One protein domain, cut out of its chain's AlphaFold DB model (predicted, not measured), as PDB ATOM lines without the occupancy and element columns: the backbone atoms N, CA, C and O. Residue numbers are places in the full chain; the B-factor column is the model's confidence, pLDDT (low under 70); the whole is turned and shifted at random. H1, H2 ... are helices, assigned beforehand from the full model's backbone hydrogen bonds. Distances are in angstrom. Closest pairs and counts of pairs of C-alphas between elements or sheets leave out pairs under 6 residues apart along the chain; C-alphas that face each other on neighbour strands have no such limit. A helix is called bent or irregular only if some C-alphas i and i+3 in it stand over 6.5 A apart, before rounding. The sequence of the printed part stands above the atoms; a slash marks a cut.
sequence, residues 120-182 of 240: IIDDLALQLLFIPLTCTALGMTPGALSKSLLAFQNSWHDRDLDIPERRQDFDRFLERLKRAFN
ATOM      1  N   ILE A 120      10.269  -6.373 -19.907       89.56
ATOM      2  CA  ILE A 120      10.457  -6.372 -21.359       89.56
ATOM      3  C   ILE A 120      11.058  -7.710 -21.758       89.56
ATOM      4  O   ILE A 120      12.152  -8.052 -21.313       89.56
ATOM      5  N   ILE A 121      10.361  -8.442 -22.623       87.88
ATOM      6  CA  ILE A 121      10.837  -9.712 -23.168       87.88
ATOM      7  C   ILE A 121      12.127  -9.453 -23.949       87.88
ATOM      8  O   ILE A 121      12.144  -8.684 -24.916       87.88
ATOM      9  N   ASP A 122      13.202 -10.104 -23.515       85.69
ATOM     10  CA  ASP A 122      14.465 -10.148 -24.236       85.69
ATOM     11  C   ASP A 122      14.489 -11.285 -25.268       85.69
ATOM     12  O   ASP A 122      13.563 -12.093 -25.374       85.69
ATOM     13  N   ASP A 123      15.567 -11.348 -26.047       85.12
ATOM     14  CA  ASP A 123      15.701 -12.334 -27.119       85.12
ATOM     15  C   ASP A 123      15.687 -13.774 -26.573       85.12
ATOM     16  O   ASP A 123      15.187 -14.685 -27.231       85.12
ATOM     17  N   LEU A 124      16.172 -13.994 -25.346       88.44
ATOM     18  CA  LEU A 124      16.198 -15.315 -24.723       88.44
ATOM     19  C   LEU A 124      14.791 -15.775 -24.320       88.44
ATOM     20  O   LEU A 124      14.378 -16.879 -24.677       88.44
ATOM     21  N   ALA A 125      14.037 -14.928 -23.618       86.75
ATOM     22  CA  ALA A 125      12.656 -15.203 -23.235       86.75
ATOM     23  C   ALA A 125      11.743 -15.326 -24.465       86.75
ATOM     24  O   ALA A 125      10.845 -16.175 -24.492       86.75
ATOM     25  N   LEU A 126      12.009 -14.541 -25.516       84.62
ATOM     26  CA  LEU A 126      11.317 -14.665 -26.795       84.62
ATOM     27  C   LEU A 126      11.509 -16.069 -27.390       84.62
ATOM     28  O   LEU A 126      10.535 -16.713 -27.777       84.62
ATOM     29  N   GLN A 127      12.747 -16.568 -27.418       87.12
ATOM     30  CA  GLN A 127      13.078 -17.873 -28.000       87.12
ATOM     31  C   GLN A 127      12.607 -19.057 -27.149       87.12
ATOM     32  O   GLN A 127      12.089 -20.030 -27.691       87.12
ATOM     33  N   LEU A 128      12.776 -18.992 -25.826       88.56
ATOM     34  CA  LEU A 128      12.541 -20.141 -24.946       88.56
ATOM     35  C   LEU A 128      11.106 -20.258 -24.434       88.56
ATOM     36  O   LEU A 128      10.661 -21.363 -24.135       88.56
ATOM     37  N   LEU A 129      10.382 -19.144 -24.314       84.69
ATOM     38  CA  LEU A 129       9.028 -19.136 -23.758       84.69
ATOM     39  C   LEU A 129       8.014 -18.715 -24.809       84.69
ATOM     40  O   LEU A 129       7.054 -19.432 -25.086       84.69
ATOM     41  N   PHE A 130       8.241 -17.553 -25.418       83.06
ATOM     42  CA  PHE A 130       7.228 -16.919 -26.244       83.06
ATOM     43  C   PHE A 130       6.948 -17.710 -27.522       83.06
ATOM     44  O   PHE A 130       5.798 -18.046 -27.808       83.06
ATOM     45  N   ILE A 131       7.998 -18.056 -28.267       85.38
ATOM     46  CA  ILE A 131       7.892 -18.818 -29.514       85.38
ATOM     47  C   ILE A 131       7.222 -20.187 -29.275       85.38
ATOM     48  O   ILE A 131       6.203 -20.449 -29.919       85.38
ATOM     49  N   PRO A 132       7.672 -21.038 -28.330       88.81
ATOM     50  CA  PRO A 132       7.039 -22.337 -28.078       88.81
ATOM     51  C   PRO A 132       5.564 -22.255 -27.661       88.81
ATOM     52  O   PRO A 132       4.735 -23.021 -28.164       88.81
ATOM     53  N   LEU A 133       5.213 -21.310 -26.779       85.25
ATOM     54  CA  LEU A 133       3.828 -21.112 -26.343       85.25
ATOM     55  C   LEU A 133       2.936 -20.659 -27.501       85.25
ATOM     56  O   LEU A 133       1.824 -21.163 -27.657       85.25
ATOM     57  N   THR A 134       3.439 -19.752 -28.340       84.00
ATOM     58  CA  THR A 134       2.703 -19.259 -29.510       84.00
ATOM     59  C   THR A 134       2.510 -20.354 -30.557       84.00
ATOM     60  O   THR A 134       1.404 -20.522 -31.065       84.00
ATOM     61  N   CYS A 135       3.550 -21.146 -30.842       88.31
ATOM     62  CA  CYS A 135       3.461 -22.303 -31.735       88.31
ATOM     63  C   CYS A 135       2.372 -23.276 -31.281       88.31
ATOM     64  O   CYS A 135       1.529 -23.676 -32.082       88.31
ATOM     65  N   THR A 136       2.365 -23.606 -29.987       89.25
ATOM     66  CA  THR A 136       1.383 -24.520 -29.389       89.25
ATOM     67  C   THR A 136      -0.034 -23.958 -29.486       89.25
ATOM     68  O   THR A 136      -0.954 -24.671 -29.873       89.25
ATOM     69  N   ALA A 137      -0.217 -22.671 -29.176       85.56
ATOM     70  CA  ALA A 137      -1.533 -22.039 -29.174       85.56
ATOM     71  C   ALA A 137      -2.128 -21.839 -30.576       85.56
ATOM     72  O   ALA A 137      -3.342 -21.931 -30.738       85.56
ATOM     73  N   LEU A 138      -1.290 -21.557 -31.579       84.00
ATOM     74  CA  LEU A 138      -1.726 -21.265 -32.949       84.00
ATOM     75  C   LEU A 138      -1.604 -22.466 -33.901       84.00
ATOM     76  O   LEU A 138      -1.936 -22.342 -35.083       84.00
ATOM     77  N   GLY A 139      -1.106 -23.611 -33.420       88.94
ATOM     78  CA  GLY A 139      -0.845 -24.791 -34.248       88.94
ATOM     79  C   GLY A 139       0.189 -24.526 -35.348       88.94
ATOM     80  O   GLY A 139       0.039 -25.006 -36.470       88.94
ATOM     81  N   MET A 140       1.205 -23.710 -35.054       87.69
ATOM     82  CA  MET A 140       2.232 -23.288 -36.013       87.69
ATOM     83  C   MET A 140       3.570 -23.976 -35.743       87.69
ATOM     84  O   MET A 140       3.910 -24.295 -34.606       87.69
ATOM     85  N   THR A 141       4.370 -24.156 -36.794       89.62
ATOM     86  CA  THR A 141       5.778 -24.543 -36.642       89.62
ATOM     87  C   THR A 141       6.622 -23.326 -36.235       89.62
ATOM     88  O   THR A 141       6.272 -22.200 -36.609       89.62
ATOM     89  N   PRO A 142       7.770 -23.512 -35.551       87.31
ATOM     90  CA  PRO A 142       8.655 -22.403 -35.186       87.31
ATOM     91  C   PRO A 142       9.082 -21.542 -36.380       87.31
ATOM     92  O   PRO A 142       9.080 -20.322 -36.289       87.31
ATOM     93  N   GLY A 143       9.380 -22.156 -37.530       85.62
ATOM     94  CA  GLY A 143       9.762 -21.418 -38.739       85.62
ATOM     95  C   GLY A 143       8.628 -20.557 -39.307       85.62
ATOM     96  O   GLY A 143       8.853 -19.401 -39.666       85.62
ATOM     97  N   ALA A 144       7.402 -21.093 -39.350       83.56
ATOM     98  CA  ALA A 144       6.233 -20.330 -39.785       83.56
ATOM     99  C   ALA A 144       5.947 -19.167 -38.826       83.56
ATOM    100  O   ALA A 144       5.700 -18.049 -39.273       83.56
ATOM    101  N   LEU A 145       6.045 -19.418 -37.517       83.88
ATOM    102  CA  LEU A 145       5.865 -18.397 -36.497       83.88
ATOM    103  C   LEU A 145       6.915 -17.290 -36.603       83.88
ATOM    104  O   LEU A 145       6.540 -16.126 -36.618       83.88
ATOM    105  N   SER A 146       8.203 -17.623 -36.714       83.12
ATOM    106  CA  SER A 146       9.269 -16.622 -36.846       83.12
ATOM    107  C   SER A 146       9.053 -15.719 -38.060       83.12
ATOM    108  O   SER A 146       9.223 -14.506 -37.959       83.12
ATOM    109  N   LYS A 147       8.606 -16.281 -39.194       82.06
ATOM    110  CA  LYS A 147       8.260 -15.499 -40.389       82.06
ATOM    111  C   LYS A 147       7.077 -14.559 -40.132       82.06
ATOM    112  O   LYS A 147       7.136 -13.393 -40.516       82.06
ATOM    113  N   SER A 148       6.020 -15.048 -39.483       79.75
ATOM    114  CA  SER A 148       4.849 -14.235 -39.135       79.75
ATOM    115  C   SER A 148       5.166 -13.152 -38.104       79.75
ATOM    116  O   SER A 148       4.729 -12.023 -38.284       79.75
ATOM    117  N   LEU A 149       5.952 -13.462 -37.068       79.94
ATOM    118  CA  LEU A 149       6.387 -12.511 -36.045       79.94
ATOM    119  C   LEU A 149       7.255 -11.408 -36.657       79.94
ATOM    120  O   LEU A 149       7.036 -10.243 -36.351       79.94
ATOM    121  N   LEU A 150       8.178 -11.750 -37.559       80.19
ATOM    122  CA  LEU A 150       8.982 -10.756 -38.268       80.19
ATOM    123  C   LEU A 150       8.115  -9.852 -39.154       80.19
ATOM    124  O   LEU A 150       8.251  -8.635 -39.103       80.19
ATOM    125  N   ALA A 151       7.197 -10.423 -39.942       78.88
ATOM    126  CA  ALA A 151       6.277  -9.635 -40.766       78.88
ATOM    127  C   ALA A 151       5.407  -8.701 -39.907       78.88
ATOM    128  O   ALA A 151       5.172  -7.546 -40.252       78.88
ATOM    129  N   PHE A 152       4.981  -9.195 -38.750       78.62
ATOM    130  CA  PHE A 152       4.217  -8.438 -37.779       78.62
ATOM    131  C   PHE A 152       5.026  -7.291 -37.151       78.62
ATOM    132  O   PHE A 152       4.549  -6.158 -37.134       78.62
ATOM    133  N   GLN A 153       6.261  -7.544 -36.712       79.56
ATOM    134  CA  GLN A 153       7.176  -6.509 -36.218       79.56
ATOM    135  C   GLN A 153       7.475  -5.468 -37.302       79.56
ATOM    136  O   GLN A 153       7.387  -4.273 -37.052       79.56
ATOM    137  N   ASN A 154       7.710  -5.891 -38.543       79.75
ATOM    138  CA  ASN A 154       7.917  -4.968 -39.658       79.75
ATOM    139  C   ASN A 154       6.696  -4.070 -39.902       79.75
ATOM    140  O   ASN A 154       6.866  -2.879 -40.134       79.75
ATOM    141  N   SER A 155       5.474  -4.594 -39.762       76.75
ATOM    142  CA  SER A 155       4.253  -3.779 -39.879       76.75
ATOM    143  C   SER A 155       4.055  -2.772 -38.732       76.75
ATOM    144  O   SER A 155       3.271  -1.836 -38.856       76.75
ATOM    145  N   TRP A 156       4.749  -2.937 -37.599       75.81
ATOM    146  CA  TRP A 156       4.841  -1.888 -36.576       75.81
ATOM    147  C   TRP A 156       5.777  -0.761 -37.005       75.81
ATOM    148  O   TRP A 156       5.519   0.403 -36.713       75.81
ATOM    149  N   HIS A 157       6.858  -1.110 -37.696       74.56
ATOM    150  CA  HIS A 157       7.853  -0.155 -38.164       74.56
ATOM    151  C   HIS A 157       7.390   0.637 -39.385       74.56
ATOM    152  O   HIS A 157       7.809   1.783 -39.546       74.56
ATOM    153  N   ASP A 158       6.525   0.052 -40.212       76.69
ATOM    154  CA  ASP A 158       5.966   0.668 -41.408       76.69
ATOM    155  C   ASP A 158       4.483   0.288 -41.564       76.69
ATOM    156  O   ASP A 158       4.142  -0.866 -41.837       76.69
ATOM    157  N   ARG A 159       3.597   1.276 -41.356       66.56
ATOM    158  CA  ARG A 159       2.135   1.099 -41.422       66.56
ATOM    159  C   ARG A 159       1.624   0.920 -42.857       66.56
ATOM    160  O   ARG A 159       0.465   0.545 -43.017       66.56
ATOM    161  N   ASP A 160       2.464   1.167 -43.865       66.62
ATOM    162  CA  ASP A 160       2.125   1.008 -45.282       66.62
ATOM    163  C   ASP A 160       2.393  -0.423 -45.791       66.62
ATOM    164  O   ASP A 160       2.034  -0.758 -46.922       66.62
ATOM    165  N   LEU A 161       3.011  -1.289 -44.974       68.56
ATOM    166  CA  LEU A 161       3.239  -2.693 -45.320       68.56
ATOM    167  C   LEU A 161       1.969  -3.539 -45.182       68.56
ATOM    168  O   LEU A 161       1.162  -3.348 -44.269       68.56
ATOM    169  N   ASP A 162       1.847  -4.540 -46.060       66.31
ATOM    170  CA  ASP A 162       0.730  -5.484 -46.050       66.31
ATOM    171  C   ASP A 162       0.550  -6.131 -44.675       66.31
ATOM    172  O   ASP A 162       1.471  -6.698 -44.073       66.31
ATOM    173  N   ILE A 163      -0.691  -6.087 -44.203       65.94
ATOM    174  CA  ILE A 163      -1.094  -6.710 -42.953       65.94
ATOM    175  C   ILE A 163      -1.047  -8.235 -43.145       65.94
ATOM    176  O   ILE A 163      -1.745  -8.754 -44.019       65.94
ATOM    177  N   PRO A 164      -0.278  -8.989 -42.334       68.88
ATOM    178  CA  PRO A 164      -0.243 -10.443 -42.448       68.88
ATOM    179  C   PRO A 164      -1.644 -11.058 -42.317       68.88
ATOM    180  O   PRO A 164      -2.410 -10.661 -41.443       68.88
ATOM    181  N   GLU A 165      -1.959 -12.085 -43.110       68.75
ATOM    182  CA  GLU A 165      -3.283 -12.742 -43.135       68.75
ATOM    183  C   GLU A 165      -3.769 -13.190 -41.738       68.75
ATOM    184  O   GLU A 165      -4.956 -13.141 -41.429       68.75
ATOM    185  N   ARG A 166      -2.835 -13.552 -40.844       69.94
ATOM    186  CA  ARG A 166      -3.099 -13.960 -39.449       69.94
ATOM    187  C   ARG A 166      -2.826 -12.874 -38.401       69.94
ATOM    188  O   ARG A 166      -2.664 -13.187 -37.222       69.94
ATOM    189  N   ARG A 167      -2.761 -11.600 -38.801       73.44
ATOM    190  CA  ARG A 167      -2.490 -10.450 -37.918       73.44
ATOM    191  C   ARG A 167      -3.373 -10.463 -36.673       73.44
ATOM    192  O   ARG A 167      -2.861 -10.355 -35.568       73.44
ATOM    193  N   GLN A 168      -4.680 -10.631 -36.861       76.56
ATOM    194  CA  GLN A 168      -5.661 -10.534 -35.778       76.56
ATOM    195  C   GLN A 168      -5.515 -11.654 -34.741       76.56
ATOM    196  O   GLN A 168      -5.636 -11.401 -33.542       76.56
ATOM    197  N   ASP A 169      -5.241 -12.882 -35.188       76.38
ATOM    198  CA  ASP A 169      -4.995 -14.014 -34.290       76.38
ATOM    199  C   ASP A 169      -3.713 -13.795 -33.488       76.38
ATOM    200  O   ASP A 169      -3.670 -14.061 -32.283       76.38
ATOM    201  N   PHE A 170      -2.692 -13.244 -34.149       75.75
ATOM    202  CA  PHE A 170      -1.435 -12.889 -33.515       75.75
ATOM    203  C   PHE A 170      -1.627 -11.784 -32.477       75.75
ATOM    204  O   PHE A 170      -1.321 -12.015 -31.314       75.75
ATOM    205  N   ASP A 171      -2.218 -10.641 -32.845       77.75
ATOM    206  CA  ASP A 171      -2.531  -9.538 -31.926       77.75
ATOM    207  C   ASP A 171      -3.284 -10.050 -30.693       77.75
ATOM    208  O   ASP A 171      -2.887  -9.783 -29.560       77.75
ATOM    209  N   ARG A 172      -4.336 -10.853 -30.893       82.12
ATOM    210  CA  ARG A 172      -5.155 -11.385 -29.796       82.12
ATOM    211  C   ARG A 172      -4.348 -12.276 -28.857       82.12
ATOM    212  O   ARG A 172      -4.487 -12.175 -27.636       82.12
ATOM    213  N   PHE A 173      -3.533 -13.168 -29.411       80.94
ATOM    214  CA  PHE A 173      -2.713 -14.070 -28.616       80.94
ATOM    215  C   PHE A 173      -1.593 -13.321 -27.885       80.94
ATOM    216  O   PHE A 173      -1.416 -13.511 -26.679       80.94
ATOM    217  N   LEU A 174      -0.892 -12.428 -28.589       77.94
ATOM    218  CA  LEU A 174       0.127 -11.555 -28.021       77.94
ATOM    219  C   LEU A 174      -0.440 -10.739 -26.859       77.94
ATOM    220  O   LEU A 174       0.154 -10.724 -25.788       77.94
ATOM    221  N   GLU A 175      -1.583 -10.075 -27.040       82.44
ATOM    222  CA  GLU A 175      -2.229  -9.276 -25.994       82.44
ATOM    223  C   GLU A 175      -2.605 -10.122 -24.778       82.44
ATOM    224  O   GLU A 175      -2.388  -9.717 -23.635       82.44
ATOM    225  N   ARG A 176      -3.113 -11.338 -25.000       85.06
ATOM    226  CA  ARG A 176      -3.417 -12.267 -23.911       85.06
ATOM    227  C   ARG A 176      -2.157 -12.680 -23.145       85.06
ATOM    228  O   ARG A 176      -2.194 -12.683 -21.917       85.06
ATOM    229  N   LEU A 177      -1.064 -13.014 -23.834       81.31
ATOM    230  CA  LEU A 177       0.212 -13.337 -23.184       81.31
ATOM    231  C   LEU A 177       0.770 -12.137 -22.418       81.31
ATOM    232  O   LEU A 177       1.117 -12.268 -21.248       81.31
ATOM    233  N   LYS A 178       0.806 -10.966 -23.057       82.88
ATOM    234  CA  LYS A 178       1.288  -9.719 -22.458       82.88
ATOM    235  C   LYS A 178       0.543  -9.389 -21.171       82.88
ATOM    236  O   LYS A 178       1.178  -9.099 -20.165       82.88
ATOM    237  N   ARG A 179      -0.787  -9.530 -21.161       84.38
ATOM    238  CA  ARG A 179      -1.612  -9.339 -19.957       84.38
ATOM    239  C   ARG A 179      -1.377 -10.409 -18.897       84.38
ATOM    240  O   ARG A 179      -1.299 -10.076 -17.722       84.38
ATOM    241  N   ALA A 180      -1.265 -11.676 -19.294       84.75
ATOM    242  CA  ALA A 180      -1.084 -12.783 -18.353       84.75
ATOM    243  C   ALA A 180       0.260 -12.715 -17.613       84.75
ATOM    244  O   ALA A 180       0.320 -13.037 -16.431       84.75
ATOM    245  N   PHE A 181       1.320 -12.286 -18.301       82.75
ATOM    246  CA  PHE A 181       2.671 -12.206 -17.740       82.75
ATOM    247  C   PHE A 181       3.095 -10.782 -17.358       82.75
ATOM    248  O   PHE A 181       4.172 -10.603 -16.803       82.75
ATOM    249  N   ASN A 182       2.251  -9.781 -17.624       86.62
ATOM    250  CA  ASN A 182       2.541  -8.362 -17.426       86.62
ATOM    251  C   ASN A 182       3.854  -7.926 -18.106       86.62
ATOM    252  O   ASN A 182       4.748  -7.346 -17.486       86.62
TER     253      ASN A 182
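AT A GLANCE: This is residues 120 to 182 of the 240 residues of the protein "DNA helicase" of Chloroflexi bacterium (UniProt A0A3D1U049). What is the picture? H1 and H2 meet in a corner, and H3 runs near both at steep angles. What is it made of? The printed part has 63 residues with named helices H1, H2, H3 in order: all helix, compact, radius of gyration of the C-alphas 11.5 A, spans 30 by 24 by 20 A.

HOW THE PARTS SIT: Where is the corner? H1, residues 123 to 138, touches H2, residues 142 to 157, with residues 131 to 135 alone; the closest C-alphas, of Cys 135 and Pro 142, are 6.2 A apart. They are only just about perpendicular, at 71 degrees. And the third helix? H3, residues 167 to 181, is close but not clearly touching H1, the closest C-alphas, of Thr 134 and Phe 173, being 7.6 A apart. Backbones? Every O i to N i+4 pair is within hydrogen-bond range in H2 and H3, and 10 of 12 in H1.

IN THESE COORDINATES: Where does H1 begin? C-alpha 123 is at (15.701, -12.334, -27.119). H1, 20.4 A long, has a 36 degree kink near residue 130 and is only just irregular: C-alphas 128 and 131 are 6.7 A apart. The others? H2 is 22.5 A long; H3, 20.9 A, ends at C-alpha 181 (2.671, -12.206, -17.740).

THE WHOLE: Any cut? The printed part has no cut. Low confidence? Residues 159 to 166 have pLDDT under 70.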